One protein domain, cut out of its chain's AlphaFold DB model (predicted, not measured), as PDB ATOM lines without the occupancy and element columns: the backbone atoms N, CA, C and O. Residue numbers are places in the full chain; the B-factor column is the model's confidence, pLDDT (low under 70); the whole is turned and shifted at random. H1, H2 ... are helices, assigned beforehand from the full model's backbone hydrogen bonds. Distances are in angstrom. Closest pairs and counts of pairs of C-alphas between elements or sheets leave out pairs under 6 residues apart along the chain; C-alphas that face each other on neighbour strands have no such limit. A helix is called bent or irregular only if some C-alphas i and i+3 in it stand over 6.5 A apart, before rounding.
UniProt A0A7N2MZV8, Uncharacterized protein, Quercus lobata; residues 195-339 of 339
ATOM      1  N   ASP A 195      94.026 102.185 122.219       81.44
ATOM      2  CA  ASP A 195      94.352 103.337 123.067       81.44
ATOM      3  C   ASP A 195      93.667 103.279 124.438       81.44
ATOM      4  O   ASP A 195      94.253 103.682 125.440       81.44
ATOM      5  N   TRP A 196      92.482 102.673 124.516       82.00
ATOM      6  CA  TRP A 196      91.778 102.439 125.773       82.00
ATOM      7  C   TRP A 196      92.470 101.392 126.659       82.00
ATOM      8  O   TRP A 196      92.532 101.548 127.878       82.00
ATOM      9  N   ASP A 197      93.038 100.341 126.070       84.81
ATOM     10  CA  ASP A 197      93.809  99.328 126.792       84.81
ATOM     11  C   ASP A 197      95.132  99.916 127.302       84.81
ATOM     12  O   ASP A 197      95.497  99.709 128.463       84.81
ATOM     13  N   LYS A 198      95.815 100.725 126.475       84.38
ATOM     14  CA  LYS A 198      96.997 101.502 126.889       84.38
ATOM     15  C   LYS A 198      96.643 102.420 128.064       84.38
ATOM     16  O   LYS A 198      97.364 102.443 129.058       84.38
ATOM     17  N   TYR A 199      95.512 103.119 127.990       84.06
ATOM     18  CA  TYR A 199      95.019 103.978 129.065       84.06
ATOM     19  C   TYR A 199      94.784 103.210 130.376       84.06
ATOM     20  O   TYR A 199      95.307 103.597 131.423       84.06
ATOM     21  N   LYS A 200      94.070 102.078 130.322       84.31
ATOM     22  CA  LYS A 200      93.854 101.210 131.492       84.31
ATOM     23  C   LYS A 200      95.166 100.727 132.102       84.31
ATOM     24  O   LYS A 200      95.295 100.720 133.324       84.31
ATOM     25  N   LEU A 201      96.141 100.355 131.269       86.00
ATOM     26  CA  LEU A 201      97.466  99.951 131.734       86.00
ATOM     27  C   LEU A 201      98.162 101.089 132.490       86.00
ATOM     28  O   LEU A 201      98.681 100.863 133.581       86.00
ATOM     29  N   ILE A 202      98.149 102.311 131.948       87.94
ATOM     30  CA  ILE A 202      98.723 103.482 132.626       87.94
ATOM     31  C   ILE A 202      98.037 103.724 133.976       87.94
ATOM     32  O   ILE A 202      98.723 103.941 134.974       87.94
ATOM     33  N   HIS A 203      96.709 103.622 134.043       86.06
ATOM     34  CA  HIS A 203      95.973 103.754 135.302       86.06
ATOM     35  C   HIS A 203      96.368 102.690 136.326       86.06
ATOM     36  O   HIS A 203      96.709 103.042 137.453       86.06
ATOM     37  N   ALA A 204      96.427 101.421 135.917       84.88
ATOM     38  CA  ALA A 204      96.853 100.328 136.784       84.88
ATOM     39  C   ALA A 204      98.289 100.527 137.307       84.88
ATOM     40  O   ALA A 204      98.560 100.278 138.480       84.88
ATOM     41  N   LEU A 205      99.208 101.024 136.467       85.56
ATOM     42  CA  LEU A 205     100.574 101.366 136.882       85.56
ATOM     43  C   LEU A 205     100.590 102.462 137.954       85.56
ATOM     44  O   LEU A 205     101.340 102.359 138.925       85.56
ATOM     45  N   VAL A 206      99.766 103.501 137.797       87.06
ATOM     46  CA  VAL A 206      99.660 104.575 138.793       87.06
ATOM     47  C   VAL A 206      99.038 104.069 140.092       87.06
ATOM     48  O   VAL A 206      99.552 104.382 141.163       87.06
ATOM     49  N   ASP A 207      97.981 103.265 140.019       85.44
ATOM     50  CA  ASP A 207      97.323 102.728 141.210       85.44
ATOM     51  C   ASP A 207      98.274 101.804 141.992       85.44
ATOM     52  O   ASP A 207      98.385 101.929 143.212       85.44
ATOM     53  N   MET A 208      99.072 100.976 141.303       83.06
ATOM     54  CA  MET A 208     100.148 100.198 141.937       83.06
ATOM     55  C   MET A 208     101.206 101.088 142.599       83.06
ATOM     56  O   MET A 208     101.669 100.776 143.694       83.06
ATOM     57  N   ARG A 209     101.591 102.205 141.967       84.88
ATOM     58  CA  ARG A 209     102.529 103.169 142.564       84.88
ATOM     59  C   ARG A 209     101.972 103.778 143.852       84.88
ATOM     60  O   ARG A 209     102.743 104.004 144.785       84.88
ATOM     61  N   ILE A 210     100.674 104.085 143.887       85.31
ATOM     62  CA  ILE A 210      99.994 104.634 145.068       85.31
ATOM     63  C   ILE A 210      99.964 103.592 146.192       85.31
ATOM     64  O   ILE A 210     100.225 103.938 147.341       85.31
ATOM     65  N   GLN A 211      99.693 102.329 145.856       86.12
ATOM     66  CA  GLN A 211      99.613 101.230 146.820       86.12
ATOM     67  C   GLN A 211     100.980 100.841 147.403       86.12
ATOM     68  O   GLN A 211     101.105 100.706 148.617       86.12
ATOM     69  N   ASP A 212     102.009 100.681 146.565       83.25
ATOM     70  CA  ASP A 212     103.363 100.333 147.005       83.25
ATOM     71  C   ASP A 212     104.425 101.040 146.153       83.25
ATOM     72  O   ASP A 212     104.958 100.527 145.161       83.25
ATOM     73  N   LYS A 213     104.773 102.252 146.591       82.06
ATOM     74  CA  LYS A 213     105.779 103.094 145.938       82.06
ATOM     75  C   LYS A 213     107.143 102.401 145.869       82.06
ATOM     76  O   LYS A 213     107.815 102.482 144.842       82.06
ATOM     77  N   THR A 214     107.564 101.725 146.938       80.12
ATOM     78  CA  THR A 214     108.892 101.094 147.008       80.12
ATOM     79  C   THR A 214     108.992  99.950 146.012       80.12
ATOM     80  O   THR A 214     109.974  99.864 145.273       80.12
ATOM     81  N   HIS A 215     107.974  99.092 145.965       77.50
ATOM     82  CA  HIS A 215     107.908  98.009 144.999       77.50
ATOM     83  C   HIS A 215     107.822  98.542 143.571       77.50
ATOM     84  O   HIS A 215     108.570  98.086 142.714       77.50
ATOM     85  N   PHE A 216     107.003  99.562 143.314       79.75
ATOM     86  CA  PHE A 216     106.881 100.155 141.987       79.75
ATOM     87  C   PHE A 216     108.243 100.603 141.420       79.75
ATOM     88  O   PHE A 216     108.642 100.175 140.337       79.75
ATOM     89  N   TYR A 217     109.017 101.387 142.173       74.94
ATOM     90  CA  TYR A 217     110.338 101.835 141.711       74.94
ATOM     91  C   TYR A 217     111.373 100.704 141.609       74.94
ATOM     92  O   TYR A 217     112.298 100.809 140.808       74.94
ATOM     93  N   LYS A 218     111.231  99.634 142.405       71.69
ATOM     94  CA  LYS A 218     112.113  98.455 142.369       71.69
ATOM     95  C   LYS A 218     111.743  97.428 141.304       71.69
ATOM     96  O   LYS A 218     112.592  96.600 140.992       71.69
ATOM     97  N   SER A 219     110.516  97.438 140.799       68.88
ATOM     98  CA  SER A 219     110.005  96.426 139.866       68.88
ATOM     99  C   SER A 219     109.895  96.953 138.445       68.88
ATOM    100  O   SER A 219     110.065  96.196 137.489       68.88
ATOM    101  N   PHE A 220     109.641  98.250 138.280       68.00
ATOM    102  CA  PHE A 220     109.496  98.852 136.965       68.00
ATOM    103  C   PHE A 220     110.794  99.534 136.532       68.00
ATOM    104  O   PHE A 220     111.281 100.474 137.160       68.00
ATOM    105  N   GLY A 221     111.350  99.069 135.410       66.75
ATOM    106  CA  GLY A 221     112.634  99.510 134.857       66.75
ATOM    107  C   GLY A 221     112.666 100.937 134.295       66.75
ATOM    108  O   GLY A 221     113.488 101.210 133.430       66.75
ATOM    109  N   PHE A 222     111.812 101.858 134.752       71.75
ATOM    110  CA  PHE A 222     111.804 103.254 134.286       71.75
ATOM    111  C   PHE A 222     113.147 103.960 134.532       71.75
ATOM    112  O   PHE A 222     113.548 104.822 133.755       71.75
ATOM    113  N   GLN A 223     113.873 103.549 135.576       71.06
ATOM    114  CA  GLN A 223     115.204 104.061 135.917       71.06
ATOM    115  C   GLN A 223     116.324 103.500 135.017       71.06
ATOM    116  O   GLN A 223     117.450 103.995 135.038       71.06
ATOM    117  N   VAL A 224     116.048 102.462 134.218       70.44
ATOM    118  CA  VAL A 224     117.047 101.831 133.350       70.44
ATOM    119  C   VAL A 224     117.308 102.740 132.148       70.44
ATOM    120  O   VAL A 224     116.491 102.833 131.232       70.44
ATOM    121  N   GLN A 225     118.482 103.381 132.120       68.75
ATOM    122  CA  GLN A 225     118.873 104.329 131.064       68.75
ATOM    123  C   GLN A 225     118.742 103.753 129.645       68.75
ATOM    124  O   GLN A 225     118.317 104.465 128.739       68.75
ATOM    125  N   LYS A 226     119.022 102.451 129.456       66.25
ATOM    126  CA  LYS A 226     118.884 101.754 128.160       66.25
ATOM    127  C   LYS A 226     117.479 101.893 127.552       66.25
ATOM    128  O   LYS A 226     117.339 101.826 126.335       66.25
ATOM    129  N   TYR A 227     116.444 102.080 128.372       66.12
ATOM    130  CA  TYR A 227     115.060 102.204 127.902       66.12
ATOM    131  C   TYR A 227     114.672 103.641 127.535       66.12
ATOM    132  O   TYR A 227     113.608 103.855 126.967       66.12
ATOM    133  N   GLY A 228     115.530 104.631 127.807       67.75
ATOM    134  CA  GLY A 228     115.333 106.020 127.378       67.75
ATOM    135  C   GLY A 228     114.264 106.797 128.154       67.75
ATOM    136  O   GLY A 228     113.979 107.942 127.808       67.75
ATOM    137  N   TYR A 229     113.689 106.210 129.206       80.44
ATOM    138  CA  TYR A 229     112.685 106.862 130.053       80.44
ATOM    139  C   TYR A 229     113.289 107.588 131.253       80.44
ATOM    140  O   TYR A 229     112.601 108.368 131.896       80.44
ATOM    141  N   SER A 230     114.576 107.392 131.548       80.62
ATOM    142  CA  SER A 230     115.198 107.941 132.757       80.62
ATOM    143  C   SER A 230     115.188 109.467 132.824       80.62
ATOM    144  O   SER A 230     115.275 109.988 133.920       80.62
ATOM    145  N   ASN A 231     115.092 110.154 131.679       85.62
ATOM    146  CA  ASN A 231     115.036 111.617 131.550       85.62
ATOM    147  C   ASN A 231     113.887 112.054 130.623       85.62
ATOM    148  O   ASN A 231     114.033 113.012 129.865       85.62
ATOM    149  N   TRP A 232     112.775 111.310 130.612       87.31
ATOM    150  CA  TRP A 232     111.664 111.552 129.682       87.31
ATOM    151  C   TRP A 232     111.152 113.001 129.738       87.31
ATOM    152  O   TRP A 232     110.791 113.550 128.700       87.31
ATOM    153  N   TRP A 233     111.187 113.629 130.919       87.31
ATOM    154  CA  TRP A 233     110.703 114.991 131.146       87.31
ATOM    155  C   TRP A 233     111.470 116.044 130.356       87.31
ATOM    156  O   TRP A 233     110.890 117.057 129.994       87.31
ATOM    157  N   ARG A 234     112.733 115.792 129.988       87.56
ATOM    158  CA  ARG A 234     113.514 116.722 129.154       87.56
ATOM    159  C   ARG A 234     112.906 116.950 127.772       87.56
ATOM    160  O   ARG A 234     113.222 117.928 127.110       87.56
ATOM    161  N   LYS A 235     112.042 116.034 127.327       84.50
ATOM    162  CA  LYS A 235     111.304 116.172 126.068       84.50
ATOM    163  C   LYS A 235     110.108 117.116 126.176       84.50
ATOM    164  O   LYS A 235     109.599 117.509 125.141       84.50
ATOM    165  N   VAL A 236     109.653 117.430 127.391       86.31
ATOM    166  CA  VAL A 236     108.464 118.260 127.634       86.31
ATOM    167  C   VAL A 236     108.736 119.465 128.539       86.31
ATOM    168  O   VAL A 236     107.889 120.335 128.655       86.31
ATOM    169  N   GLU A 237     109.906 119.557 129.176       84.88
ATOM    170  CA  GLU A 237     110.216 120.643 130.120       84.88
ATOM    171  C   GLU A 237     110.306 122.027 129.465       84.88
ATOM    172  O   GLU A 237     110.150 123.030 130.154       84.88
ATOM    173  N   ASN A 238     110.529 122.067 128.148       84.19
ATOM    174  CA  ASN A 238     110.569 123.289 127.342       84.19
ATOM    175  C   ASN A 238     109.259 123.545 126.575       84.19
ATOM    176  O   ASN A 238     109.186 124.496 125.802       84.19
ATOM    177  N   GLU A 239     108.248 122.689 126.743       83.19
ATOM    178  CA  GLU A 239     106.925 122.914 126.163       83.19
ATOM    179  C   GLU A 239     106.269 124.121 126.833       83.19
ATOM    180  O   GLU A 239     106.368 124.307 128.051       83.19
ATOM    181  N   THR A 240     105.585 124.954 126.048       78.62
ATOM    182  CA  THR A 240     104.973 126.165 126.599       78.62
ATOM    183  C   THR A 240     103.786 125.803 127.502       78.62
ATOM    184  O   THR A 240     103.126 124.784 127.255       78.62
ATOM    185  N   PRO A 241     103.470 126.592 128.546       73.31
ATOM    186  CA  PRO A 241     102.318 126.333 129.416       73.31
ATOM    187  C   PRO A 241     100.971 126.278 128.680       73.31
ATOM    188  O   PRO A 241     100.025 125.679 129.188       73.31
ATOM    189  N   GLU A 242     100.884 126.891 127.499       71.56
ATOM    190  CA  GLU A 242      99.708 126.895 126.625       71.56
ATOM    191  C   GLU A 242      99.562 125.584 125.838       71.56
ATOM    192  O   GLU A 242      98.456 125.218 125.437       71.56
ATOM    193  N   SER A 243     100.660 124.854 125.622       76.94
ATOM    194  CA  SER A 243     100.615 123.519 125.026       76.94
ATOM    195  C   SER A 243     100.021 122.510 126.014       76.94
ATOM    196  O   SER A 243     100.233 122.590 127.222       76.94
ATOM    197  N   MET A 244      99.319 121.488 125.518       76.94
ATOM    198  CA  MET A 244      98.767 120.428 126.375       76.94
ATOM    199  C   MET A 244      99.862 119.685 127.164       76.94
ATOM    200  O   MET A 244      99.673 119.360 128.339       76.94
ATOM    201  N   LEU A 245     101.023 119.468 126.538       83.38
ATOM    202  CA  LEU A 245     102.164 118.797 127.157       83.38
ATOM    203  C   LEU A 245     102.760 119.628 128.300       83.38
ATOM    204  O   LEU A 245     102.991 119.079 129.384       83.38
ATOM    205  N   GLY A 246     102.961 120.929 128.075       80.25
ATOM    206  CA  GLY A 246     103.501 121.870 129.057       80.25
ATOM    207  C   GLY A 246     102.504 122.234 130.158       80.25
ATOM    208  O   GLY A 246     102.888 122.301 131.327       80.25
ATOM    209  N   HIS A 247     101.216 122.379 129.829       79.38
ATOM    210  CA  HIS A 247     100.139 122.617 130.795       79.38
ATOM    211  C   HIS A 247     100.099 121.519 131.854       79.38
ATOM    212  O   HIS A 247     100.134 121.791 133.053       79.38
ATOM    213  N   VAL A 248     100.078 120.258 131.411       82.75
ATOM    214  CA  VAL A 248     100.053 119.117 132.323       82.75
ATOM    215  C   VAL A 248     101.369 118.990 133.074       82.75
ATOM    216  O   VAL A 248     101.348 118.693 134.263       82.75
ATOM    217  N   TYR A 249     102.504 119.249 132.418       81.19
ATOM    218  CA  TYR A 249     103.819 119.158 133.054       81.19
ATOM    219  C   TYR A 249     103.990 120.153 134.212       81.19
ATOM    220  O   TYR A 249     104.665 119.825 135.183       81.19
ATOM    221  N   ASN A 250     103.358 121.328 134.127       75.44
ATOM    222  CA  ASN A 250     103.414 122.386 135.141       75.44
ATOM    223  C   ASN A 250     102.175 122.433 136.059       75.44
ATOM    224  O   ASN A 250     102.068 123.317 136.915       75.44
ATOM    225  N   PHE A 251     101.231 121.500 135.897       71.38
ATOM    226  CA  PHE A 251      99.968 121.486 136.633       71.38
ATOM    227  C   PHE A 251     100.201 121.416 138.154       71.38
ATOM    228  O   PHE A 251     100.998 120.611 138.642       71.38
ATOM    229  N   GLU A 252      99.514 122.283 138.909       65.25
ATOM    230  CA  GLU A 252      99.637 122.423 140.376       65.25
ATOM    231  C   GLU A 252     101.070 122.683 140.894       65.25
ATOM    232  O   GLU A 252     101.389 122.369 142.041       65.25
ATOM    233  N   GLY A 253     101.970 123.227 140.065       64.12
ATOM    234  CA  GLY A 253     103.359 123.476 140.469       64.12
ATOM    235  C   GLY A 253     104.190 122.201 140.669       64.12
ATOM    236  O   GLY A 253     105.265 122.245 141.275       64.12
ATOM    237  N   ARG A 254     103.720 121.048 140.171       64.81
ATOM    238  CA  ARG A 254     104.444 119.774 140.244       64.81
ATOM    239  C   ARG A 254     105.312 119.587 139.010       64.81
ATOM    240  O   ARG A 254     104.819 119.167 137.976       64.81
ATOM    241  N   ALA A 255     106.619 119.790 139.128       68.19
ATOM    242  CA  ALA A 255     107.521 119.407 138.047       68.19
ATOM    243  C   ALA A 255     107.793 117.893 138.088       68.19
ATOM    244  O   ALA A 255     108.449 117.393 139.009       68.19
ATOM    245  N   PHE A 256     107.313 117.159 137.084       79.69
ATOM    246  CA  PHE A 256     107.566 115.724 136.942       79.69
ATOM    247  C   PHE A 256     109.026 115.457 136.542       79.69
ATOM    248  O   PHE A 256     109.343 115.290 135.371       79.69
ATOM    249  N   LYS A 257     109.941 115.428 137.513       80.56
ATOM    250  CA  LYS A 257     111.400 115.380 137.277       80.56
ATOM    251  C   LYS A 257     112.044 114.021 137.561       80.56
ATOM    252  O   LYS A 257     113.249 113.943 137.790       80.56
ATOM    253  N   ASN A 258     111.260 112.945 137.612       81.25
ATOM    254  CA  ASN A 258     111.796 111.600 137.814       81.25
ATOM    255  C   ASN A 258     111.194 110.576 136.843       81.25
ATOM    256  O   ASN A 258     110.125 110.761 136.261       81.25
ATOM    257  N   ALA A 259     111.901 109.462 136.656       79.69
ATOM    258  CA  ALA A 259     111.515 108.456 135.675       79.69
ATOM    259  C   ALA A 259     110.191 107.750 136.024       79.69
ATOM    260  O   ALA A 259     109.404 107.431 135.136       79.69
ATOM    261  N   GLY A 260     109.925 107.527 137.316       79.19
ATOM    262  CA  GLY A 260     108.694 106.869 137.779       79.19
ATOM    263  C   GLY A 260     107.468 107.781 137.829       79.19
ATOM    264  O   GLY A 260     106.370 107.309 138.118       79.19
ATOM    265  N   ASP A 261     107.631 109.064 137.518       85.88
ATOM    266  CA  ASP A 261     106.537 110.003 137.330       85.88
ATOM    267  C   ASP A 261     105.906 109.894 135.944       85.88
ATOM    268  O   ASP A 261     104.776 110.349 135.782       85.88
ATOM    269  N   LEU A 262     106.568 109.240 134.979       87.81
ATOM    270  CA  LEU A 262     106.053 109.108 133.617       87.81
ATOM    271  C   LEU A 262     104.618 108.555 133.580       87.81
ATOM    272  O   LEU A 262     103.781 109.176 132.931       87.81
ATOM    273  N   PRO A 263     104.254 107.469 134.294       88.44
ATOM    274  CA  PRO A 263     102.873 106.986 134.260       88.44
ATOM    275  C   PRO A 263     101.866 107.962 134.879       88.44
ATOM    276  O   PRO A 263     100.728 108.024 134.425       88.44
ATOM    277  N   VAL A 264     102.268 108.755 135.879       87.62
ATOM    278  CA  VAL A 264     101.388 109.777 136.474       87.62
ATOM    279  C   VAL A 264     101.191 110.939 135.512       87.62
ATOM    280  O   VAL A 264     100.059 111.365 135.309       87.62
ATOM    281  N   TYR A 265     102.263 111.388 134.862       88.25
ATOM    282  CA  TYR A 265     102.181 112.389 133.808       88.25
ATOM    283  C   TYR A 265     101.287 111.921 132.653       88.25
ATOM    284  O   TYR A 265     100.388 112.648 132.255       88.25
ATOM    285  N   LEU A 266     101.454 110.685 132.169       88.19
ATOM    286  CA  LEU A 266     100.609 110.114 131.112       88.19
ATOM    287  C   LEU A 266      99.135 109.995 131.537       88.19
ATOM    288  O   LEU A 266      98.243 110.277 130.737       88.19
ATOM    289  N   ARG A 267      98.865 109.622 132.796       86.69
ATOM    290  CA  ARG A 267      97.507 109.624 133.364       86.69
ATOM    291  C   ARG A 267      96.914 111.029 133.357       86.69
ATOM    292  O   ARG A 267      95.793 111.206 132.893       86.69
ATOM    293  N   HIS A 268      97.669 112.021 133.827       85.00
ATOM    294  CA  HIS A 268      97.233 113.413 133.832       85.00
ATOM    295  C   HIS A 268      97.016 113.934 132.408       85.00
ATOM    296  O   HIS A 268      95.995 114.558 132.156       85.00
ATOM    297  N   LEU A 269      97.901 113.621 131.459       84.06
ATOM    298  CA  LEU A 269      97.721 113.990 130.055       84.06
ATOM    299  C   LEU A 269      96.389 113.487 129.524       84.06
ATOM    300  O   LEU A 269      95.657 114.254 128.917       84.06
ATOM    301  N   HIS A 270      96.037 112.236 129.806       78.06
ATOM    302  CA  HIS A 270      94.757 111.696 129.376       78.06
ATOM    303  C   HIS A 270      93.570 112.336 130.113       78.06
ATOM    304  O   HIS A 270      92.577 112.700 129.485       78.06
ATOM    305  N   SER A 271      93.648 112.495 131.438       77.75
ATOM    306  CA  SER A 271      92.571 113.100 132.237       77.75
ATOM    307  C   SER A 271      92.337 114.578 131.904       77.75
ATOM    308  O   SER A 271      91.201 115.041 131.938       77.75
ATOM    309  N   HIS A 272      93.393 115.306 131.542       72.38
ATOM    310  CA  HIS A 272      93.350 116.728 131.217       72.38
ATOM    311  C   HIS A 272      93.350 117.003 129.708       72.38
ATOM    312  O   HIS A 272      93.237 118.161 129.327       72.38
ATOM    313  N   TYR A 273      93.390 115.980 128.844       64.69
ATOM    314  CA  TYR A 273      93.340 116.130 127.383       64.69
ATOM    315  C   TYR A 273      92.129 116.964 126.940       64.69
ATOM    316  O   TYR A 273      92.251 117.885 126.135       64.69
ATOM    317  N   HIS A 274      90.961 116.705 127.538       55.47
ATOM    318  CA  HIS A 274      89.752 117.498 127.299       55.47
ATOM    319  C   HIS A 274      89.859 118.924 127.855       55.47
ATOM    320  O   HIS A 274      89.437 119.868 127.196       55.47
ATOM    321  N   GLY A 275      90.452 119.095 129.041       53.09
ATOM    322  CA  GLY A 275      90.639 120.409 129.661       53.09
ATOM    323  C   GLY A 275      91.621 121.297 128.895       53.09
ATOM    324  O   GLY A 275      91.369 122.486 128.742       53.09
ATOM    325  N   ALA A 276      92.693 120.722 128.350       53.16
ATOM    326  CA  ALA A 276      93.699 121.430 127.568       53.16
ATOM    327  C   ALA A 276      93.166 121.854 126.193       53.16
ATOM    328  O   ALA A 276      93.393 122.988 125.786       53.16
ATOM    329  N   ILE A 277      92.397 121.000 125.504       57.72
ATOM    330  CA  ILE A 277      91.703 121.397 124.265       57.72
ATOM    331  C   ILE A 277      90.714 122.531 124.552       57.72
ATOM    332  O   ILE A 277      90.664 123.513 123.813       57.72
ATOM    333  N   LEU A 278      89.960 122.434 125.652       56.88
ATOM    334  CA  LEU A 278      89.041 123.492 126.060       56.88
ATOM    335  C   LEU A 278      89.791 124.799 126.365       56.88
ATOM    336  O   LEU A 278      89.376 125.855 125.900       56.88
ATOM    337  N   ALA A 279      90.914 124.733 127.085       57.25
ATOM    338  CA  ALA A 279      91.741 125.887 127.430       57.25
ATOM    339  C   ALA A 279      92.379 126.543 126.195       57.25
ATOM    340  O   ALA A 279      92.331 127.764 126.074       57.25
ATOM    341  N   ILE A 280      92.894 125.754 125.245       63.34
ATOM    342  CA  ILE A 280      93.416 126.249 123.961       63.34
ATOM    343  C   ILE A 280      92.306 126.953 123.177       63.34
ATOM    344  O   ILE A 280      92.512 128.053 122.671       63.34
ATOM    345  N   ASN A 281      91.111 126.364 123.116       63.41
ATOM    346  CA  ASN A 281      89.976 126.974 122.425       63.41
ATOM    347  C   ASN A 281      89.507 128.265 123.112       63.41
ATOM    348  O   ASN A 281      89.168 129.232 122.432       63.41
ATOM    349  N   ILE A 282      89.527 128.316 124.447       66.38
ATOM    350  CA  ILE A 282      89.220 129.527 125.220       66.38
ATOM    351  C   ILE A 282      90.277 130.611 124.974       66.38
ATOM    352  O   ILE A 282      89.909 131.753 124.716       66.38
ATOM    353  N   ALA A 283      91.568 130.269 124.996       68.69
ATOM    354  CA  ALA A 283      92.660 131.208 124.745       68.69
ATOM    355  C   ALA A 283      92.620 131.757 123.311       68.69
ATOM    356  O   ALA A 283      92.701 132.969 123.118       68.69
ATOM    357  N   LYS A 284      92.391 130.891 122.313       70.19
ATOM    358  CA  LYS A 284      92.159 131.301 120.919       70.19
ATOM    359  C   LYS A 284      90.970 132.258 120.808       70.19
ATOM    360  O   LYS A 284      91.070 133.281 120.143       70.19
ATOM    361  N   LYS A 285      89.863 131.965 121.500       72.06
ATOM    362  CA  LYS A 285      88.673 132.829 121.516       72.06
ATOM    363  C   LYS A 285      88.923 134.173 122.210       72.06
ATOM    364  O   LYS A 285      88.389 135.186 121.772       72.06
ATOM    365  N   ALA A 286      89.722 134.198 123.275       72.81
ATOM    366  CA  ALA A 286      90.088 135.431 123.968       72.81
ATOM    367  C   ALA A 286      90.989 136.321 123.098       72.81
ATOM    368  O   ALA A 286      90.690 137.501 122.940       72.81
ATOM    369  N   ALA A 287      92.021 135.744 122.471       73.50
ATOM    370  CA  ALA A 287      92.883 136.452 121.523       73.50
ATOM    371  C   ALA A 287      92.088 136.986 120.319       73.50
ATOM    372  O   ALA A 287      92.275 138.127 119.908       73.50
ATOM    373  N   PHE A 288      91.138 136.193 119.812       74.44
ATOM    374  CA  PHE A 288      90.205 136.614 118.770       74.44
ATOM    375  C   PHE A 288      89.376 137.841 119.178       74.44
ATOM    376  O   PHE A 288      89.292 138.809 118.425       74.44
ATOM    377  N   ASN A 289      88.766 137.815 120.367       76.31
ATOM    378  CA  ASN A 289      87.951 138.933 120.842       76.31
ATOM    379  C   ASN A 289      88.789 140.201 121.043       76.31
ATOM    380  O   ASN A 289      88.350 141.277 120.660       76.31
ATOM    381  N   GLN A 290      90.003 140.069 121.581       81.19
ATOM    382  CA  GLN A 290      90.899 141.205 121.782       81.19
ATOM    383  C   GLN A 290      91.289 141.878 120.458       81.19
ATOM    384  O   GLN A 290      91.273 143.101 120.366       81.19
ATOM    385  N   GLU A 291      91.604 141.098 119.421       77.69
ATOM    386  CA  GLU A 291      91.936 141.659 118.106       77.69
ATOM    387  C   GLU A 291      90.724 142.337 117.455       77.69
ATOM    388  O   GLU A 291      90.843 143.415 116.875       77.69
ATOM    389  N   LYS A 292      89.533 141.748 117.609       75.44
ATOM    390  CA  LYS A 292      88.280 142.364 117.163       75.44
ATOM    391  C   LYS A 292      88.043 143.721 117.837       75.44
ATOM    392  O   LYS A 292      87.683 144.674 117.145       75.44
ATOM    393  N   ASP A 293      88.238 143.809 119.151       80.69
ATOM    394  CA  ASP A 293      88.033 145.048 119.908       80.69
ATOM    395  C   ASP A 293      89.062 146.119 119.495       80.69
ATOM    396  O   ASP A 293      88.681 147.253 119.212       80.69
ATOM    397  N   ASN A 294      90.334 145.743 119.304       81.00
ATOM    398  CA  ASN A 294      91.376 146.648 118.796       81.00
ATOM    399  C   ASN A 294      91.026 147.247 117.420       81.00
ATOM    400  O   ASN A 294      91.299 148.421 117.158       81.00
ATOM    401  N   ILE A 295      90.445 146.444 116.521       77.31
ATOM    402  CA  ILE A 295      90.014 146.905 115.192       77.31
ATOM    403  C   ILE A 295      88.828 147.859 115.315       77.31
ATOM    404  O   ILE A 295      88.804 148.884 114.634       77.31
ATOM    405  N   TYR A 296      87.860 147.542 116.175       79.19
ATOM    406  CA  TYR A 296      86.711 148.410 116.411       79.19
ATOM    407  C   TYR A 296      87.150 149.780 116.941       79.19
ATOM    408  O   TYR A 296      86.757 150.806 116.386       79.19
ATOM    409  N   ASP A 297      88.031 149.799 117.944       84.06
ATOM    410  CA  ASP A 297      88.577 151.029 118.518       84.06
ATOM    411  C   ASP A 297      89.366 151.838 117.479       84.06
ATOM    412  O   ASP A 297      89.219 153.059 117.383       84.06
ATOM    413  N   HIS A 298      90.166 151.167 116.645       82.75
ATOM    414  CA  HIS A 298      90.919 151.817 115.576       82.75
ATOM    415  C   HIS A 298      90.015 152.420 114.493       82.75
ATOM    416  O   HIS A 298      90.204 153.577 114.118       82.75
ATOM    417  N   ASN A 299      89.015 151.676 114.016       80.62
ATOM    418  CA  ASN A 299      88.073 152.170 113.012       80.62
ATOM    419  C   ASN A 299      87.224 153.317 113.569       80.62
ATOM    420  O   ASN A 299      87.015 154.305 112.872       80.62
ATOM    421  N   SER A 300      86.815 153.245 114.840       84.88
ATOM    422  CA  SER A 300      86.108 154.341 115.509       84.88
ATOM    423  C   SER A 300      86.974 155.606 115.609       84.88
ATOM    424  O   SER A 300      86.485 156.713 115.375       84.88
ATOM    425  N   ALA A 301      88.277 155.464 115.873       86.38
ATOM    426  CA  ALA A 301      89.215 156.585 115.852       86.38
ATOM    427  C   ALA A 301      89.385 157.180 114.442       86.38
ATOM    428  O   ALA A 301      89.405 158.404 114.298       86.38
ATOM    429  N   ILE A 302      89.453 156.340 113.400       85.25
ATOM    430  CA  ILE A 302      89.483 156.804 112.006       85.25
ATOM    431  C   ILE A 302      88.185 157.538 111.654       85.25
ATOM    432  O   ILE A 302      88.244 158.608 111.058       85.25
ATOM    433  N   GLU A 303      87.015 157.029 112.045       84.81
ATOM    434  CA  GLU A 303      85.725 157.696 111.824       84.81
ATOM    435  C   GLU A 303      85.650 159.065 112.504       84.81
ATOM    436  O   GLU A 303      85.228 160.044 111.879       84.81
ATOM    437  N   ALA A 304      86.122 159.164 113.747       88.06
ATOM    438  CA  ALA A 304      86.210 160.429 114.465       88.06
ATOM    439  C   ALA A 304      87.161 161.429 113.775       88.06
ATOM    440  O   ALA A 304      86.891 162.631 113.765       88.06
ATOM    441  N   GLU A 305      88.252 160.949 113.171       86.94
ATOM    442  CA  GLU A 305      89.183 161.781 112.404       86.94
ATOM    443  C   GLU A 305      88.586 162.201 111.053       86.94
ATOM    444  O   GLU A 305      88.651 163.372 110.682       86.94
ATOM    445  N   MET A 306      87.923 161.282 110.345       86.06
ATOM    446  CA  MET A 306      87.225 161.550 109.084       86.06
ATOM    447  C   MET A 306      86.113 162.588 109.242       86.06
ATOM    448  O   MET A 306      85.875 163.363 108.316       86.06
ATOM    449  N   ALA A 307      85.444 162.627 110.399       87.31
ATOM    450  CA  ALA A 307      84.399 163.604 110.701       87.31
ATOM    451  C   ALA A 307      84.906 165.061 110.712       87.31
ATOM    452  O   ALA A 307      84.102 165.987 110.631       87.31
ATOM    453  N   LYS A 308      86.229 165.277 110.772       90.44
ATOM    454  CA  LYS A 308      86.860 166.605 110.693       90.44
ATOM    455  C   LYS A 308      87.018 167.122 109.260       90.44
ATOM    456  O   LYS A 308      87.386 168.281 109.081       90.44
ATOM    457  N   PHE A 309      86.773 166.281 108.255       88.81
ATOM    458  CA  PHE A 309      86.976 166.601 106.844       88.81
ATOM    459  C   PHE A 309      85.657 166.546 106.062       88.81
ATOM    460  O   PHE A 309      84.816 165.662 106.264       88.81
ATOM    461  N   GLU A 310      85.486 167.478 105.127       85.69
ATOM    462  CA  GLU A 310      84.346 167.486 104.208       85.69
ATOM    463  C   GLU A 310      84.441 166.344 103.184       85.69
ATOM    464  O   GLU A 310      85.509 165.775 102.934       85.69
ATOM    465  N   ASP A 311      83.301 165.957 102.613       78.25
ATOM    466  CA  ASP A 311      83.273 164.932 101.571       78.25
ATOM    467  C   ASP A 311      83.994 165.420 100.305       78.25
ATOM    468  O   ASP A 311      83.763 166.528  99.826       78.25
ATOM    469  N   GLY A 312      84.887 164.580  99.773       75.12
ATOM    470  CA  GLY A 312      85.771 164.919  98.654       75.12
ATOM    471  C   GLY A 312      87.173 165.395  99.059       75.12
ATOM    472  O   GLY A 312      88.014 165.572  98.177       75.12
ATOM    473  N   ASP A 313      87.469 165.561 100.358       87.62
ATOM    474  CA  ASP A 313      88.834 165.849 100.824       87.62
ATOM    475  C   ASP A 313      89.755 164.627 100.596       87.62
ATOM    476  O   ASP A 313      89.458 163.531 101.089       87.62
ATOM    477  N   PRO A 314      90.906 164.787  99.912       83.88
ATOM    478  CA  PRO A 314      91.850 163.694  99.653       83.88
ATOM    479  C   PRO A 314      92.328 162.966 100.919       83.88
ATOM    480  O   PRO A 314      92.616 161.768 100.888       83.88
ATOM    481  N   ARG A 315      92.401 163.670 102.054       84.38
ATOM    482  CA  ARG A 315      92.807 163.098 103.347       84.38
ATOM    483  C   ARG A 315      91.732 162.172 103.907       84.38
ATOM    484  O   ARG A 315      92.063 161.131 104.465       84.38
ATOM    485  N   LYS A 316      90.456 162.504 103.695       86.06
ATOM    486  CA  LYS A 316      89.317 161.670 104.097       86.06
ATOM    487  C   LYS A 316      89.258 160.377 103.287       86.06
ATOM    488  O   LYS A 316      89.047 159.315 103.857       86.06
ATOM    489  N   GLU A 317      89.511 160.451 101.982       83.56
ATOM    490  CA  GLU A 317      89.577 159.263 101.116       83.56
ATOM    491  C   GLU A 317      90.766 158.352 101.457       83.56
ATOM    492  O   GLU A 317      90.644 157.128 101.426       83.56
ATOM    493  N   THR A 318      91.892 158.933 101.878       85.69
ATOM    494  CA  THR A 318      93.050 158.164 102.365       85.69
ATOM    495  C   THR A 318      92.714 157.406 103.656       85.69
ATOM    496  O   THR A 318      92.983 156.212 103.757       85.69
ATOM    497  N   LEU A 319      92.056 158.071 104.612       84.19
ATOM    498  CA  LEU A 319      91.593 157.459 105.863       84.19
ATOM    499  C   LEU A 319      90.533 156.364 105.626       84.19
ATOM    500  O   LEU A 319      90.573 155.319 106.278       84.19
ATOM    501  N   ARG A 320      89.626 156.553 104.654       82.19
ATOM    502  CA  ARG A 320      88.671 155.512 104.218       82.19
ATOM    503  C   ARG A 320      89.394 154.277 103.689       82.19
ATOM    504  O   ARG A 320      89.056 153.162 104.082       82.19
ATOM    505  N   ALA A 321      90.384 154.469 102.817       81.44
ATOM    506  CA  ALA A 321      91.166 153.371 102.260       81.44
ATOM    507  C   ALA A 321      91.925 152.598 103.354       81.44
ATOM    508  O   ALA A 321      91.921 151.370 103.332       81.44
ATOM    509  N   GLU A 322      92.497 153.297 104.340       81.75
ATOM    510  CA  GLU A 322      93.216 152.694 105.471       81.75
ATOM    511  C   GLU A 322      92.310 151.782 106.320       81.75
ATOM    512  O   GLU A 322      92.652 150.614 106.550       81.75
ATOM    513  N   ALA A 323      91.113 152.258 106.688       76.62
ATOM    514  CA  ALA A 323      90.113 151.470 107.421       76.62
ATOM    515  C   ALA A 323      89.660 150.212 106.648       76.62
ATOM    516  O   ALA A 323      89.501 149.133 107.231       76.62
ATOM    517  N   LEU A 324      89.503 150.326 105.324       74.69
ATOM    518  CA  LEU A 324      89.156 149.216 104.430       74.69
ATOM    519  C   LEU A 324      90.278 148.168 104.353       74.69
ATOM    520  O   LEU A 324      90.026 146.987 104.589       74.69
ATOM    521  N   THR A 325      91.530 148.578 104.125       74.62
ATOM    522  CA  THR A 325      92.667 147.640 104.043       74.62
ATOM    523  C   THR A 325      92.888 146.841 105.324       74.62
ATOM    524  O   THR A 325      93.212 145.649 105.274       74.62
ATOM    525  N   ARG A 326      92.704 147.461 106.493       69.25
ATOM    526  CA  ARG A 326      92.889 146.776 107.777       69.25
ATOM    527  C   ARG A 326      91.758 145.781 108.053       69.25
ATOM    528  O   ARG A 326      92.013 144.688 108.560       69.25
ATOM    529  N   SER A 327      90.544 146.120 107.620       66.62
ATOM    530  CA  SER A 327      89.386 145.222 107.648       66.62
ATOM    531  C   SER A 327      89.587 144.005 106.729       66.62
ATOM    532  O   SER A 327      89.364 142.878 107.165       66.62
ATOM    533  N   ASP A 328      90.119 144.173 105.515       63.12
ATOM    534  CA  ASP A 328      90.375 143.056 104.585       63.12
ATOM    535  C   ASP A 328      91.514 142.130 105.047       63.12
ATOM    536  O   ASP A 328      91.416 140.902 104.956       63.12
ATOM    537  N   THR A 329      92.575 142.696 105.630       61.44
ATOM    538  CA  THR A 329      93.675 141.911 106.225       61.44
ATOM    539  C   THR A 329      93.162 141.018 107.368       61.44
ATOM    540  O   THR A 329      93.634 139.893 107.553       61.44
ATOM    541  N   SER A 330      92.135 141.480 108.092       56.16
ATOM    542  CA  SER A 330      91.481 140.721 109.161       56.16
ATOM    543  C   SER A 330      90.628 139.555 108.643       56.16
ATOM    544  O   SER A 330      90.660 138.488 109.248       56.16
ATOM    545  N   ILE A 331      89.943 139.694 107.496       57.75
ATOM    546  CA  ILE A 331      89.156 138.612 106.862       57.75
ATOM    547  C   ILE A 331      90.074 137.461 106.411       57.75
ATOM    548  O   ILE A 331      89.748 136.279 106.554       57.75
ATOM    549  N   SER A 332      91.273 137.804 105.944       54.19
ATOM    550  CA  SER A 332      92.340 136.847 105.642       54.19
ATOM    551  C   SER A 332      92.807 136.079 106.893       54.19
ATOM    552  O   SER A 332      92.860 134.849 106.880       54.19
ATOM    553  N   LEU A 333      93.067 136.774 108.009       53.12
ATOM    554  CA  LEU A 333      93.419 136.133 109.287       53.12
ATOM    555  C   LEU A 333      92.261 135.283 109.848       53.12
ATOM    556  O   LEU A 333      92.492 134.176 110.327       53.12
ATOM    557  N   LEU A 334      91.015 135.749 109.722       49.34
ATOM    558  CA  LEU A 334      89.777 135.053 110.109       49.34
ATOM    559  C   LEU A 334      89.632 133.678 109.441       49.34
ATOM    560  O   LEU A 334      89.167 132.737 110.080       49.34
ATOM    561  N   THR A 335      90.059 133.548 108.184       50.44
ATOM    562  CA  THR A 335      89.976 132.283 107.433       50.44
ATOM    563  C   THR A 335      91.027 131.272 107.917       50.44
ATOM    564  O   THR A 335      90.764 130.076 107.946       50.44
ATOM    565  N   PHE A 336      92.183 131.748 108.389       49.09
ATOM    566  CA  PHE A 336      93.286 130.910 108.880       49.09
ATOM    567  C   PHE A 336      93.060 130.347 110.300       49.09
ATOM    568  O   PHE A 336      93.689 129.365 110.676       49.09
ATOM    569  N   TYR A 337      92.188 130.962 111.108       43.78
ATOM    570  CA  TYR A 337      91.918 130.540 112.496       43.78
ATOM    571  C   TYR A 337      90.736 129.564 112.654       43.78
ATOM    572  O   TYR A 337      90.546 129.029 113.752       43.78
ATOM    573  N   ILE A 338      89.927 129.372 111.604       44.12
ATOM    574  CA  ILE A 338      88.712 128.532 111.610       44.12
ATOM    575  C   ILE A 338      88.976 127.118 111.043       44.12
ATOM    576  O   ILE A 338      88.195 126.207 111.325       44.12
ATOM    577  N   GLU A 339      90.085 126.910 110.323       37.41
ATOM    578  CA  GLU A 339      90.634 125.582 109.971       37.41
ATOM    579  C   GLU A 339      91.560 125.039 111.075       37.41
ATOM    580  O   GLU A 339      91.543 123.803 111.295       37.41
TER     581      GLU A 339
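What this domain is: This is residues 195 to 339 of the 339 residues of an uncharacterized protein of Quercus lobata (UniProt A0A7N2MZV8). This is a long helical hairpin with a small head at one end: the long arm H5b and the helix H6 make the shaft, and the short helices H1 to H4 gather with the arm H5a in the head. H5 bends where head and shaft meet, and H6 folds back beside H5b; the hairpin is loosely closed, with H5b touching H6 through residues 295 to 306 alone. The printed part has 145 residues with six named helices, H1 to H6 in chain order, and no named strand; its class is all helix. It is extended, with a radius of gyration of the C-alphas of 26.0 A and spans of 84 by 26 by 24 A, a rod.

How they stand to each other: Start at H1, residues 195 to 211, and go on to H2, residues 213 to 219: they touch only at the corner by their tight link, the closest C-alphas being those of Arg 209 and Phe 216, 5.3 A apart. Next come H3, residues 232 to 235, and H4, residues 244 to 249, which are apart, but only just, at 8.3 A. Then find H5, residues 259 to 306, the hub, touching four other helices; by its hydrogen bonds it was assigned as one helix, but it is bent, with C-alphas 271 and 274 7.2 A apart. Its arms H5a, residues 259 to 271, and H5b, residues 274 to 306, stand at a steep tilt of 62 degrees. H5a is itself irregular: C-alphas 260 and 263 are 6.8 A apart. H1 touches H5a with residues 199 to 206 alone, closest at the C-alphas of Ile 202 and Pro 263, 5.7 A, at a steep tilt of 53 degrees, opposite ways. H4 touches H5a, closest at the C-alphas of Val 248 and Leu 269, 6.1 A. H5b and H6, residues 314 to 336, form a helical hairpin at a shallow tilt of 9 degrees, opposite ways, closest at the C-alphas of Met 306 and Lys 316, 5.4 A. Every O i to N i+4 pair is within hydrogen-bond range in H1, H2, H4 and H5b, against 7 of 9 in H5a and 18 of 19 in H6; H3 is too short for such a pair.

Where its parts are: Find C-alpha 195 at (94.352, 103.337, 123.067); from there H1 runs 24.4 A. H5a covers 19.8 A, and H5b runs 47.7 A from C-alpha 274 at (89.752, 117.498, 127.299). H6 runs 34.1 A to C-alpha 336 at (93.286, 130.910, 108.880).

The domain as a whole: The C-alphas of His 215 and Gly 312, the two farthest apart, are 84.3 A apart. The printed part has no cut, and the link from H2 to H3 is long, 12 residues. Look for low confidence, under 70, for instance at residues 273 to 283 and 326 to 339; the mean pLDDT of the printed part is 76.2.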